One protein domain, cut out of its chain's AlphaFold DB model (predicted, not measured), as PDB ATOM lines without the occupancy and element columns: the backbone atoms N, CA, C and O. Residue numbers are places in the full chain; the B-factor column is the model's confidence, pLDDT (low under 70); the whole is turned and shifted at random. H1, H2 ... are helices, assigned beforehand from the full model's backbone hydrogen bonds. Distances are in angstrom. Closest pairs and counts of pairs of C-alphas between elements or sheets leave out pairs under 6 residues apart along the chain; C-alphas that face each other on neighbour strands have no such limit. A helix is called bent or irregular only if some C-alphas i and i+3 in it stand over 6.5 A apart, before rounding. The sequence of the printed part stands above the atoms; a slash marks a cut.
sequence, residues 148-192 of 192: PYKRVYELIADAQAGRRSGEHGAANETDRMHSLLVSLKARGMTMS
ATOM      1  N   PRO A 148     101.037 161.606  92.208       75.38
ATOM      2  CA  PRO A 148     101.717 162.846  91.829       75.38
ATOM      3  C   PRO A 148     103.193 162.904  92.255       75.38
ATOM      4  O   PRO A 148     103.949 163.732  91.750       75.38
ATOM      5  N   TYR A 149     103.628 162.030  93.168       82.12
ATOM      6  CA  TYR A 149     105.002 161.997  93.671       82.12
ATOM      7  C   TYR A 149     105.882 160.940  92.999       82.12
ATOM      8  O   TYR A 149     107.086 160.936  93.248       82.12
ATOM      9  N   LYS A 150     105.340 160.066  92.135       81.50
ATOM     10  CA  LYS A 150     106.111 158.980  91.499       81.50
ATOM     11  C   LYS A 150     107.332 159.514  90.745       81.50
ATOM     12  O   LYS A 150     108.450 159.080  90.996       81.50
ATOM     13  N   ARG A 151     107.142 160.579  89.961       82.00
ATOM     14  CA  ARG A 151     108.226 161.308  89.284       82.00
ATOM     15  C   ARG A 151     109.316 161.809  90.239       82.00
ATOM     16  O   ARG A 151     110.491 161.792  89.897       82.00
ATOM     17  N   VAL A 152     108.937 162.276  91.430       83.81
ATOM     18  CA  VAL A 152     109.888 162.781  92.433       83.81
ATOM     19  C   VAL A 152     110.699 161.632  93.031       83.81
ATOM     20  O   VAL A 152     111.906 161.780  93.208       83.81
ATOM     21  N   TYR A 153     110.066 160.490  93.314       86.00
ATOM     22  CA  TYR A 153     110.759 159.312  93.840       86.00
ATOM     23  C   TYR A 153     111.795 158.765  92.859       86.00
ATOM     24  O   TYR A 153     112.925 158.534  93.280       86.00
ATOM     25  N   GLU A 154     111.450 158.643  91.576       85.38
ATOM     26  CA  GLU A 154     112.383 158.166  90.544       85.38
ATOM     27  C   GLU A 154     113.571 159.124  90.370       85.38
ATOM     28  O   GLU A 154     114.721 158.706  90.457       85.38
ATOM     29  N   LEU A 155     113.332 160.440  90.292       83.44
ATOM     30  CA  LEU A 155     114.420 161.428  90.205       83.44
ATOM     31  C   LEU A 155     115.364 161.388  91.416       83.44
ATOM     32  O   LEU A 155     116.575 161.582  91.282       83.44
ATOM     33  N   ILE A 156     114.827 161.158  92.618       85.25
ATOM     34  CA  ILE A 156     115.637 161.002  93.831       85.25
ATOM     35  C   ILE A 156     116.405 159.679  93.792       85.25
ATOM     36  O   ILE A 156     117.579 159.663  94.170       85.25
ATOM     37  N   ALA A 157     115.772 158.593  93.348       83.56
ATOM     38  CA  ALA A 157     116.395 157.284  93.220       83.56
ATOM     39  C   ALA A 157     117.566 157.330  92.229       83.56
ATOM     40  O   ALA A 157     118.667 156.922  92.603       83.56
ATOM     41  N   ASP A 158     117.387 157.940  91.058       79.44
ATOM     42  CA  ASP A 158     118.431 158.155  90.048       79.44
ATOM     43  C   ASP A 158     119.577 159.007  90.601       79.44
ATOM     44  O   ASP A 158     120.753 158.631  90.545       79.44
ATOM     45  N   ALA A 159     119.244 160.126  91.253       77.44
ATOM     46  CA  ALA A 159     120.229 160.993  91.887       77.44
ATOM     47  C   ALA A 159     120.975 160.306  93.042       77.44
ATOM     48  O   ALA A 159     122.065 160.743  93.413       77.44
ATOM     49  N   GLN A 160     120.405 159.278  93.673       74.69
ATOM     50  CA  GLN A 160     121.055 158.471  94.708       74.69
ATOM     51  C   GLN A 160     121.814 157.272  94.131       74.69
ATOM     52  O   GLN A 160     122.806 156.851  94.723       74.69
ATOM     53  N   ALA A 161     121.381 156.718  93.003       70.00
ATOM     54  CA  ALA A 161     122.079 155.662  92.280       70.00
ATOM     55  C   ALA A 161     123.401 156.194  91.709       70.00
ATOM     56  O   ALA A 161     124.451 155.596  91.949       70.00
ATOM     57  N   GLY A 162     123.390 157.393  91.114       64.69
ATOM     58  CA  GLY A 162     124.603 158.086  90.660       64.69
ATOM     59  C   GLY A 162     125.594 158.427  91.782       64.69
ATOM     60  O   GLY A 162     126.788 158.544  91.538       64.69
ATOM     61  N   ARG A 163     125.130 158.521  93.037       59.31
ATOM     62  CA  ARG A 163     125.999 158.673  94.223       59.31
ATOM     63  C   ARG A 163     126.573 157.355  94.736       59.31
ATOM     64  O   ARG A 163     127.550 157.374  95.469       59.31
ATOM     65  N   ARG A 164     125.934 156.225  94.435       56.88
ATOM     66  CA  ARG A 164     126.381 154.892  94.868       56.88
ATOM     67  C   ARG A 164     127.322 154.249  93.855       56.88
ATOM     68  O   ARG A 164     128.182 153.466  94.248       56.88
ATOM     69  N   SER A 165     127.200 154.626  92.583       54.78
ATOM     70  CA  SER A 165     128.245 154.435  91.581       54.78
ATOM     71  C   SER A 165     129.501 155.194  92.032       54.78
ATOM     72  O   SER A 165     129.464 156.405  92.248       54.78
ATOM     73  N   GLY A 166     130.599 154.477  92.267       51.50
ATOM     74  CA  GLY A 166     131.800 154.951  92.969       51.50
ATOM     75  C   GLY A 166     132.549 156.142  92.355       51.50
ATOM     76  O   GLY A 166     133.521 156.590  92.952       51.50
ATOM     77  N   GLU A 167     132.104 156.690  91.225       54.16
ATOM     78  CA  GLU A 167     132.751 157.818  90.546       54.16
ATOM     79  C   GLU A 167     132.614 159.138  91.327       54.16
ATOM     80  O   GLU A 167     133.509 159.980  91.305       54.16
ATOM     81  N   HIS A 168     131.537 159.301  92.105       52.31
ATOM     82  CA  HIS A 168     131.236 160.530  92.855       52.31
ATOM     83  C   HIS A 168     130.741 160.285  94.293       52.31
ATOM     84  O   HIS A 168     130.391 161.231  94.996       52.31
ATOM     85  N   GLY A 169     130.686 159.038  94.761       55.41
ATOM     86  CA  GLY A 169     130.068 158.699  96.048       55.41
ATOM     87  C   GLY A 169     130.886 159.079  97.277       55.41
ATOM     88  O   GLY A 169     130.394 159.780  98.155       55.41
ATOM     89  N   ALA A 170     132.144 158.642  97.338       56.22
ATOM     90  CA  ALA A 170     132.961 158.789  98.543       56.22
ATOM     91  C   ALA A 170     133.459 160.230  98.762       56.22
ATOM     92  O   ALA A 170     133.392 160.739  99.879       56.22
ATOM     93  N   ALA A 171     133.904 160.909  97.696       60.00
ATOM     94  CA  ALA A 171     134.423 162.278  97.783       60.00
ATOM     95  C   ALA A 171     133.323 163.290  98.164       60.00
ATOM     96  O   ALA A 171     133.488 164.094  99.081       60.00
ATOM     97  N   ASN A 172     132.143 163.180  97.548       64.81
ATOM     98  CA  ASN A 172     131.027 164.081  97.848       64.81
ATOM     99  C   ASN A 172     130.396 163.823  99.227       64.81
ATOM    100  O   ASN A 172     129.769 164.724  99.788       64.81
ATOM    101  N   GLU A 173     130.535 162.617  99.788       71.81
ATOM    102  CA  GLU A 173     130.041 162.316 101.137       71.81
ATOM    103  C   GLU A 173     130.889 163.016 102.207       71.81
ATOM    104  O   GLU A 173     130.341 163.562 103.166       71.81
ATOM    105  N   THR A 174     132.210 163.102 102.011       76.94
ATOM    106  CA  THR A 174     133.089 163.866 102.911       76.94
ATOM    107  C   THR A 174     132.786 165.365 102.894       76.94
ATOM    108  O   THR A 174     132.675 165.971 103.961       76.94
ATOM    109  N   ASP A 175     132.521 165.944 101.720       77.81
ATOM    110  CA  ASP A 175     132.131 167.355 101.592       77.81
ATOM    111  C   ASP A 175     130.754 167.640 102.203       77.81
ATOM    112  O   ASP A 175     130.539 168.685 102.825       77.81
ATOM    113  N   ARG A 176     129.813 166.694 102.105       76.88
ATOM    114  CA  ARG A 176     128.516 166.805 102.787       76.88
ATOM    115  C   ARG A 176     128.628 166.674 104.291       76.88
ATOM    116  O   ARG A 176     127.983 167.455 104.987       76.88
ATOM    117  N   MET A 177     129.430 165.742 104.802       83.75
ATOM    118  CA  MET A 177     129.701 165.654 106.238       83.75
ATOM    119  C   MET A 177     130.337 166.946 106.745       83.75
ATOM    120  O   MET A 177     129.915 167.471 107.773       83.75
ATOM    121  N   HIS A 178     131.295 167.505 106.002       83.88
ATOM    122  CA  HIS A 178     131.908 168.783 106.343       83.88
ATOM    123  C   HIS A 178     130.878 169.924 106.340       83.88
ATOM    124  O   HIS A 178     130.778 170.661 107.318       83.88
ATOM    125  N   SER A 179     130.045 170.031 105.301       84.25
ATOM    126  CA  SER A 179     128.946 171.005 105.225       84.25
ATOM    127  C   SER A 179     127.956 170.865 106.389       84.25
ATOM    128  O   SER A 179     127.593 171.856 107.029       84.25
ATOM    129  N   LEU A 180     127.576 169.633 106.739       85.81
ATOM    130  CA  LEU A 180     126.704 169.345 107.878       85.81
ATOM    131  C   LEU A 180     127.341 169.790 109.195       85.81
ATOM    132  O   LEU A 180     126.693 170.499 109.963       85.81
ATOM    133  N   LEU A 181     128.610 169.458 109.433       87.56
ATOM    134  CA  LEU A 181     129.353 169.882 110.623       87.56
ATOM    135  C   LEU A 181     129.474 171.407 110.712       87.56
ATOM    136  O   LEU A 181     129.274 171.977 111.786       87.56
ATOM    137  N   VAL A 182     129.740 172.081 109.592       90.19
ATOM    138  CA  VAL A 182     129.772 173.547 109.524       90.19
ATOM    139  C   VAL A 182     128.398 174.130 109.848       90.19
ATOM    140  O   VAL A 182     128.311 175.057 110.649       90.19
ATOM    141  N   SER A 183     127.319 173.567 109.299       87.38
ATOM    142  CA  SER A 183     125.955 174.042 109.561       87.38
ATOM    143  C   SER A 183     125.518 173.819 111.014       87.38
ATOM    144  O   SER A 183     124.920 174.709 111.616       87.38
ATOM    145  N   LEU A 184     125.879 172.683 111.618       88.94
ATOM    146  CA  LEU A 184     125.625 172.369 113.028       88.94
ATOM    147  C   LEU A 184     126.403 173.301 113.960       88.94
ATOM    148  O   LEU A 184     125.834 173.836 114.914       88.94
ATOM    149  N   LYS A 185     127.675 173.564 113.642       86.25
ATOM    150  CA  LYS A 185     128.514 174.523 114.368       86.25
ATOM    151  C   LYS A 185     127.968 175.946 114.253       86.25
ATOM    152  O   LYS A 185     127.888 176.647 115.256       86.25
ATOM    153  N   ALA A 186     127.554 176.363 113.056       84.00
ATOM    154  CA  ALA A 186     126.976 177.683 112.814       84.00
ATOM    155  C   ALA A 186     125.633 177.881 113.535       84.00
ATOM    156  O   ALA A 186     125.311 178.993 113.944       84.00
ATOM    157  N   ARG A 187     124.864 176.805 113.736       83.81
ATOM    158  CA  ARG A 187     123.573 176.836 114.438       83.81
ATOM    159  C   ARG A 187     123.699 176.756 115.966       83.81
ATOM    160  O   ARG A 187     122.681 176.741 116.648       83.81
ATOM    161  N   GLY A 188     124.924 176.720 116.503       74.94
ATOM    162  CA  GLY A 188     125.183 176.718 117.946       74.94
ATOM    163  C   GLY A 188     124.815 175.410 118.650       74.94
ATOM    164  O   GLY A 188     124.675 175.401 119.870       74.94
ATOM    165  N   MET A 189     124.657 174.309 117.908       65.62
ATOM    166  CA  MET A 189     124.356 172.994 118.471       65.62
ATOM    167  C   MET A 189     125.638 172.404 119.073       65.62
ATOM    168  O   MET A 189     126.343 171.614 118.446       65.62
ATOM    169  N   THR A 190     125.999 172.839 120.277       63.81
ATOM    170  CA  THR A 190     127.043 172.185 121.067       63.81
ATOM    171  C   THR A 190     126.511 170.823 121.495       63.81
ATOM    172  O   THR A 190     125.518 170.765 122.217       63.81
ATOM    173  N   MET A 191     127.138 169.744 121.013       57.91
ATOM    174  CA  MET A 191     126.896 168.380 121.493       57.91
ATOM    175  C   MET A 191     127.096 168.379 123.012       57.91
ATOM    176  O   MET A 191     128.228 168.510 123.479       57.91
ATOM    177  N   SER A 192     125.989 168.334 123.748       47.50
ATOM    178  CA  SER A 192     125.954 168.246 125.204       47.50
ATOM    179  C   SER A 192     125.594 166.841 125.645       47.50
ATOM    180  O   SER A 192     124.944 166.121 124.856       47.50
TER     181      SER A 192
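What this domain is: This is residues 148 to 192 of the 192 residues of a protein of Rhizochromulina marina (UniProt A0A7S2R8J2). Two straight helices, H2 and H1, meet near their ends at a tight four-residue link and make a wide V or L, with little but the link at the corner and open space between the arms. H2 is the longer arm and ends in a short tail, residues 187 to 192; the far part of H1, with residues 148 and 149 before it, stands free as the other arm. The printed part has 45 residues with two named helices, H1 then H2, and no named strand; the class is all helix. It is extended, with a radius of gyration of the C-alphas of 14.8 A, and flat, spanning 39 by 30 by 15 A.

How they stand to each other: H2, residues 169 to 186, is the longest helix, and its residues 174 to 180 and 182 to 186 stand free. H1, residues 150 to 164, is close to H2 but not clearly touching it, with 2 pairs of C-alphas within 8 A. Their closest C-alphas, those of Arg 163 and Gly 169, are 4.5 A apart. Their lines are about perpendicular, at 74 degrees, and their centres are 20.3 A apart. In H2 every O i to N i+4 pair is within hydrogen-bond range; in H1, 10 of 11 are.

Where its parts are: H2 measures 25.5 A from C-alpha 169 at (130.068, 158.699, 96.048) to C-alpha 186 at (126.976, 177.683, 112.814). H1 measures 21.0 A and begins at C-alpha 150, at (106.111, 158.980, 91.499). Neither helix is bent or irregular.

The domain as a whole: The two C-alphas farthest apart are those of Pro 148 and Ser 192, the chain's last residue, at 41.6 A. The printed part has no cut, and the link from H1 to H2 is tight. The mean pLDDT of the printed part is 73.8; residues 162 to 172 and 189 to 192 are under 70.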